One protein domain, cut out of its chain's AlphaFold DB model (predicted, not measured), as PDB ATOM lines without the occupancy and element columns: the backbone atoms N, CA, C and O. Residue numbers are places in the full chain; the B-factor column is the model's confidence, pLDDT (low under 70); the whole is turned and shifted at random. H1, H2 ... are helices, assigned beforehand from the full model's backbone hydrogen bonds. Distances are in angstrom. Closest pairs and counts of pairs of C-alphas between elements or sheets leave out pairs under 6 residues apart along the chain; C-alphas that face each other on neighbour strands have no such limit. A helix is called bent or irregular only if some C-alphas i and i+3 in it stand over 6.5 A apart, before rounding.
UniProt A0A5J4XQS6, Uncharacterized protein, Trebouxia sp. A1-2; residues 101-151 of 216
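This is residues 101 to 151 of the 216 residues of an uncharacterized protein of Trebouxia sp. A1-2 (UniProt A0A5J4XQS6). Three helices make a loose, open frame with few contacts: H2 and H1 fold back past each other at a slant, joined by a loop at one end, and H3 stands across the other. The printed part has 51 residues, with named helices H1, H2, H3 in order, no named strand: all helix. It is loose, with a radius of gyration of the C-alphas of 12.7 A, and elongated, spanning 39 by 21 by 16 A.

H2, residues 120 to 133, only just touches H1, residues 101 to 113, with 3 pairs of C-alphas within 8 A, through residues 127 to 131 and 102 to 106 alone; the closest C-alphas, of Leu 127 and Lys 103, are 6.8 A apart. They run opposite ways at a steep tilt of 55 degrees. H3, residues 136 to 149, is close to H1 but not clearly touching: the closest C-alphas, of Tyr 142 and Tyr 101, are 6.4 A apart. H2 and H3 are only just apart, 8.1 A at the closest C-alphas. Every O i to N i+4 pair is within hydrogen-bond range in H1, 9 of 10 in H2 and 7 of 10 in H3.

H2 is 19.8 A long, H3 19.5 A and H1 18.6 A. H3 is only just irregular: C-alphas 138 and 141 are 6.8 A apart. C-alpha 101 is at (40.732, 19.798, -47.004) and C-alpha 149 at (30.893, 23.768, -52.335).

The C-alphas farthest apart, of Gln 116 and Lys 151, are 39.4 A apart. The printed part has no cut and no long link; residues 115 and 151 are under 70 in pLDDT.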
ATOM      1  N   TYR A 101      39.963  18.845 -46.197       91.69
ATOM      2  CA  TYR A 101      40.732  19.798 -47.004       91.69
ATOM      3  C   TYR A 101      42.058  20.167 -46.339       91.69
ATOM      4  O   TYR A 101      43.096  20.119 -46.995       91.69
ATOM      5  N   PHE A 102      42.043  20.430 -45.030       93.31
ATOM      6  CA  PHE A 102      43.263  20.662 -44.260       93.31
ATOM      7  C   PHE A 102      44.233  19.476 -44.346       93.31
ATOM      8  O   PHE A 102      45.396  19.652 -44.703       93.31
ATOM      9  N   LYS A 103      43.747  18.247 -44.109       92.81
ATOM     10  CA  LYS A 103      44.554  17.027 -44.255       92.81
ATOM     11  C   LYS A 103      45.178  16.936 -45.643       92.81
ATOM     12  O   LYS A 103      46.362  16.646 -45.737       92.81
ATOM     13  N   LYS A 104      44.400  17.166 -46.708       91.56
ATOM     14  CA  LYS A 104      44.906  17.114 -48.090       91.56
ATOM     15  C   LYS A 104      46.053  18.098 -48.314       91.56
ATOM     16  O   LYS A 104      47.111  17.665 -48.753       91.56
ATOM     17  N   ALA A 105      45.884  19.360 -47.917       91.19
ATOM     18  CA  ALA A 105      46.928  20.378 -48.043       91.19
ATOM     19  C   ALA A 105      48.211  19.989 -47.284       91.19
ATOM     20  O   ALA A 105      49.318  20.126 -47.799       91.19
ATOM     21  N   GLN A 106      48.068  19.440 -46.076       90.88
ATOM     22  CA  GLN A 106      49.208  18.993 -45.276       90.88
ATOM     23  C   GLN A 106      49.901  17.760 -45.873       90.88
ATOM     24  O   GLN A 106      51.126  17.679 -45.881       90.88
ATOM     25  N   TYR A 107      49.141  16.809 -46.421       88.56
ATOM     26  CA  TYR A 107      49.715  15.661 -47.124       88.56
ATOM     27  C   TYR A 107      50.441  16.066 -48.407       88.56
ATOM     28  O   TYR A 107      51.474  15.479 -48.712       88.56
ATOM     29  N   GLU A 108      49.947  17.059 -49.147       89.00
ATOM     30  CA  GLU A 108      50.630  17.604 -50.326       89.00
ATOM     31  C   GLU A 108      51.963  18.256 -49.943       89.00
ATOM     32  O   GLU A 108      52.984  17.962 -50.561       89.00
ATOM     33  N   GLN A 109      51.993  19.041 -48.862       86.81
ATOM     34  CA  GLN A 109      53.233  19.610 -48.321       86.81
ATOM     35  C   GLN A 109      54.234  18.524 -47.903       86.81
ATOM     36  O   GLN A 109      55.417  18.602 -48.243       86.81
ATOM     37  N   LEU A 110      53.771  17.484 -47.204       86.00
ATOM     38  CA  LEU A 110      54.617  16.361 -46.790       86.00
ATOM     39  C   LEU A 110      55.114  15.539 -47.983       86.00
ATOM     40  O   LEU A 110      56.254  15.092 -47.983       86.00
ATOM     41  N   LYS A 111      54.287  15.366 -49.017       84.12
ATOM     42  CA  LYS A 111      54.672  14.669 -50.249       84.12
ATOM     43  C   LYS A 111      55.735  15.441 -51.035       84.12
ATOM     44  O   LYS A 111      56.607  14.813 -51.619       84.12
ATOM     45  N   SER A 112      55.670  16.771 -51.042       85.12
ATOM     46  CA  SER A 112      56.653  17.621 -51.726       85.12
ATOM     47  C   SER A 112      57.977  17.746 -50.967       85.12
ATOM     48  O   SER A 112      59.019  17.910 -51.589       85.12
ATOM     49  N   SER A 113      57.948  17.676 -49.633       82.62
ATOM     50  CA  SER A 113      59.139  17.833 -48.780       82.62
ATOM     51  C   SER A 113      59.828  16.515 -48.417       82.62
ATOM     52  O   SER A 113      61.025  16.514 -48.139       82.62
ATOM     53  N   SER A 114      59.108  15.388 -48.419       77.31
ATOM     54  CA  SER A 114      59.653  14.087 -48.028       77.31
ATOM     55  C   SER A 114      60.008  13.223 -49.234       77.31
ATOM     56  O   SER A 114      59.141  12.802 -49.995       77.31
ATOM     57  N   THR A 115      61.281  12.845 -49.336       69.38
ATOM     58  CA  THR A 115      61.756  11.786 -50.244       69.38
ATOM     59  C   THR A 115      61.491  10.376 -49.685       69.38
ATOM     60  O   THR A 115      61.539   9.395 -50.420       69.38
ATOM     61  N   GLN A 116      61.197  10.254 -48.384       73.94
ATOM     62  CA  GLN A 116      61.047   8.973 -47.683       73.94
ATOM     63  C   GLN A 116      59.580   8.512 -47.583       73.94
ATOM     64  O   GLN A 116      58.671   9.351 -47.561       73.94
ATOM     65  N   PRO A 117      59.324   7.190 -47.469       71.25
ATOM     66  CA  PRO A 117      57.977   6.650 -47.332       71.25
ATOM     67  C   PRO A 117      57.336   7.074 -46.003       71.25
ATOM     68  O   PRO A 117      57.779   6.712 -44.912       71.25
ATOM     69  N   ILE A 118      56.252   7.841 -46.104       77.19
ATOM     70  CA  ILE A 118      55.544   8.421 -44.962       77.19
ATOM     71  C   ILE A 118      54.701   7.347 -44.257       77.19
ATOM     72  O   ILE A 118      53.825   6.721 -44.859       77.19
ATOM     73  N   ARG A 119      54.893   7.175 -42.942       82.06
ATOM     74  CA  ARG A 119      54.008   6.351 -42.099       82.06
ATOM     75  C   ARG A 119      52.696   7.093 -41.823       82.06
ATOM     76  O   ARG A 119      52.589   7.846 -40.856       82.06
ATOM     77  N   VAL A 120      51.684   6.829 -42.651       81.75
ATOM     78  CA  VAL A 120      50.362   7.494 -42.636       81.75
ATOM     79  C   VAL A 120      49.728   7.555 -41.237       81.75
ATOM     80  O   VAL A 120      49.212   8.594 -40.839       81.75
ATOM     81  N   ALA A 121      49.812   6.474 -40.455       84.06
ATOM     82  CA  ALA A 121      49.197   6.409 -39.126       84.06
ATOM     83  C   ALA A 121      49.817   7.373 -38.092       84.06
ATOM     84  O   ALA A 121      49.112   7.818 -37.187       84.06
ATOM     85  N   SER A 122      51.113   7.695 -38.207       84.38
ATOM     86  CA  SER A 122      51.773   8.667 -37.319       84.38
ATOM     87  C   SER A 122      51.375  10.088 -37.698       84.38
ATOM     88  O   SER A 122      50.910  10.855 -36.859       84.38
ATOM     89  N   VAL A 123      51.445  10.388 -38.997       87.31
ATOM     90  CA  VAL A 123      51.086  11.697 -39.547       87.31
ATOM     91  C   VAL A 123      49.632  12.041 -39.252       87.31
ATOM     92  O   VAL A 123      49.332  13.160 -38.861       87.31
ATOM     93  N   GLU A 124      48.708  11.088 -39.361       89.06
ATOM     94  CA  GLU A 124      47.298  11.354 -39.077       89.06
ATOM     95  C   GLU A 124      47.044  11.767 -37.617       89.06
ATOM     96  O   GLU A 124      46.233  12.665 -37.368       89.06
ATOM     97  N   LYS A 125      47.765  11.175 -36.657       91.19
ATOM     98  CA  LYS A 125      47.682  11.583 -35.247       91.19
ATOM     99  C   LYS A 125      48.182  13.014 -35.068       91.19
ATOM    100  O   LYS A 125      47.469  13.825 -34.478       91.19
ATOM    101  N   GLU A 126      49.336  13.342 -35.645       90.38
ATOM    102  CA  GLU A 126      49.909  14.692 -35.601       90.38
ATOM    103  C   GLU A 126      48.999  15.730 -36.271       90.38
ATOM    104  O   GLU A 126      48.761  16.792 -35.705       90.38
ATOM    105  N   LEU A 127      48.421  15.416 -37.435       92.19
ATOM    106  CA  LEU A 127      47.487  16.299 -38.140       92.19
ATOM    107  C   LEU A 127      46.200  16.531 -37.350       92.19
ATOM    108  O   LEU A 127      45.683  17.647 -37.345       92.19
ATOM    109  N   SER A 128      45.695  15.510 -36.656       91.12
ATOM    110  CA  SER A 128      44.516  15.664 -35.802       91.12
ATOM    111  C   SER A 128      44.798  16.537 -34.575       91.12
ATOM    112  O   SER A 128      43.946  17.338 -34.189       91.12
ATOM    113  N   ALA A 129      45.998  16.430 -33.993       93.00
ATOM    114  CA  ALA A 129      46.438  17.282 -32.894       93.00
ATOM    115  C   ALA A 129      46.641  18.728 -33.368       93.00
ATOM    116  O   ALA A 129      46.094  19.647 -32.760       93.00
ATOM    117  N   LYS A 130      47.320  18.921 -34.508       92.50
ATOM    118  CA  LYS A 130      47.485  20.230 -35.156       92.50
ATOM    119  C   LYS A 130      46.135  20.877 -35.438       92.50
ATOM    120  O   LYS A 130      45.921  22.004 -35.020       92.50
ATOM    121  N   TRP A 131      45.188  20.157 -36.045       92.25
ATOM    122  CA  TRP A 131      43.851  20.691 -36.319       92.25
ATOM    123  C   TRP A 131      43.140  21.180 -35.055       92.25
ATOM    124  O   TRP A 131      42.546  22.255 -35.079       92.25
ATOM    125  N   LYS A 132      43.224  20.428 -33.948       92.31
ATOM    126  CA  LYS A 132      42.642  20.819 -32.654       92.31
ATOM    127  C   LYS A 132      43.339  22.030 -32.025       92.31
ATOM    128  O   LYS A 132      42.662  22.796 -31.351       92.31
ATOM    129  N   ALA A 133      44.636  22.204 -32.272       93.44
ATOM    130  CA  ALA A 133      45.426  23.330 -31.780       93.44
ATOM    131  C   ALA A 133      45.266  24.621 -32.609       93.44
ATOM    132  O   ALA A 133      45.540  25.696 -32.088       93.44
ATOM    133  N   LEU A 134      44.826  24.535 -33.873       90.25
ATOM    134  CA  LEU A 134      44.531  25.715 -34.699       90.25
ATOM    135  C   LEU A 134      43.378  26.537 -34.103       90.25
ATOM    136  O   LEU A 134      42.385  25.964 -33.641       90.25
ATOM    137  N   SER A 135      43.489  27.866 -34.178       90.06
ATOM    138  CA  SER A 135      42.407  28.791 -33.821       90.06
ATOM    139  C   SER A 135      41.278  28.755 -34.855       90.06
ATOM    140  O   SER A 135      41.464  28.305 -35.991       90.06
ATOM    141  N   ASP A 136      40.091  29.240 -34.484       86.88
ATOM    142  CA  ASP A 136      38.945  29.233 -35.399       86.88
ATOM    143  C   ASP A 136      39.191  30.103 -36.640       86.88
ATOM    144  O   ASP A 136      38.789  29.706 -37.730       86.88
ATOM    145  N   GLU A 137      39.957  31.190 -36.521       89.69
ATOM    146  CA  GLU A 137      40.399  32.038 -37.642       89.69
ATOM    147  C   GLU A 137      41.235  31.269 -38.675       89.69
ATOM    148  O   GLU A 137      41.024  31.394 -39.879       89.69
ATOM    149  N   GLN A 138      42.141  30.402 -38.218       88.50
ATOM    150  CA  GLN A 138      42.963  29.567 -39.100       88.50
ATOM    151  C   GLN A 138      42.154  28.438 -39.750       88.50
ATOM    152  O   GLN A 138      42.535  27.911 -40.800       88.50
ATOM    153  N   ARG A 139      41.025  28.054 -39.141       90.88
ATOM    154  CA  ARG A 139      40.095  27.059 -39.689       90.88
ATOM    155  C   ARG A 139      39.092  27.663 -40.670       90.88
ATOM    156  O   ARG A 139      38.662  26.929 -41.563       90.88
ATOM    157  N   GLN A 140      38.754  28.951 -40.541       89.62
ATOM    158  CA  GLN A 140      37.805  29.651 -41.418       89.62
ATOM    159  C   GLN A 140      38.025  29.397 -42.913       89.62
ATOM    160  O   GLN A 140      37.083  28.927 -43.547       89.62
ATOM    161  N   PRO A 141      39.238  29.536 -43.492       91.06
ATOM    162  CA  PRO A 141      39.409  29.326 -44.931       91.06
ATOM    163  C   PRO A 141      38.992  27.916 -45.379       91.06
ATOM    164  O   PRO A 141      38.445  27.732 -46.466       91.06
ATOM    165  N   TYR A 142      39.188  26.899 -44.534       90.12
ATOM    166  CA  TYR A 142      38.759  25.533 -44.834       90.12
ATOM    167  C   TYR A 142      37.253  25.331 -44.655       90.12
ATOM    168  O   TYR A 142      36.667  24.488 -45.335       90.12
ATOM    169  N   VAL A 143      36.625  26.061 -43.732       88.31
ATOM    170  CA  VAL A 143      35.170  26.069 -43.546       88.31
ATOM    171  C   VAL A 143      34.500  26.751 -44.738       88.31
ATOM    172  O   VAL A 143      33.587  26.168 -45.321       88.31
ATOM    173  N   ASP A 144      35.021  27.892 -45.180       88.25
ATOM    174  CA  ASP A 144      34.525  28.634 -46.340       88.25
ATOM    175  C   ASP A 144      34.610  27.794 -47.620       88.25
ATOM    176  O   ASP A 144      33.637  27.688 -48.368       88.25
ATOM    177  N   MET A 145      35.725  27.081 -47.835       85.12
ATOM    178  CA  MET A 145      35.868  26.139 -48.957       85.12
ATOM    179  C   MET A 145      34.800  25.035 -48.965       85.12
ATOM    180  O   MET A 145      34.408  24.568 -50.039       85.12
ATOM    181  N   VAL A 146      34.338  24.589 -47.792       87.19
ATOM    182  CA  VAL A 146      33.237  23.621 -47.684       87.19
ATOM    183  C   VAL A 146      31.915  24.307 -47.989       87.19
ATOM    184  O   VAL A 146      31.174  23.804 -48.829       87.19
ATOM    185  N   GLN A 147      31.646  25.458 -47.367       80.31
ATOM    186  CA  GLN A 147      30.394  26.197 -47.533       80.31
ATOM    187  C   GLN A 147      30.142  26.588 -48.990       80.31
ATOM    188  O   GLN A 147      29.041  26.368 -49.495       80.31
ATOM    189  N   VAL A 148      31.167  27.082 -49.693       74.12
ATOM    190  CA  VAL A 148      31.094  27.419 -51.124       74.12
ATOM    191  C   VAL A 148      30.686  26.202 -51.955       74.12
ATOM    192  O   VAL A 148      29.867  26.323 -52.863       74.12
ATOM    193  N   LYS A 149      31.204  25.016 -51.621       72.31
ATOM    194  CA  LYS A 149      30.893  23.768 -52.335       72.31
ATOM    195  C   LYS A 149      29.559  23.152 -51.924       72.31
ATOM    196  O   LYS A 149      28.999  22.370 -52.684       72.31
ATOM    197  N   THR A 150      29.054  23.477 -50.736       70.94
ATOM    198  CA  THR A 150      27.788  22.956 -50.205       70.94
ATOM    199  C   THR A 150      26.650  23.966 -50.270       70.94
ATOM    200  O   THR A 150      25.630  23.725 -49.622       70.94
ATOM    201  N   LYS A 151      26.791  25.081 -51.009       68.44
ATOM    202  CA  LYS A 151      25.716  26.069 -51.171       68.44
ATOM    203  C   LYS A 151      24.425  25.339 -51.529       68.44
ATOM    204  O   LYS A 151      24.326  24.654 -52.549       68.44
TER     205      LYS A 151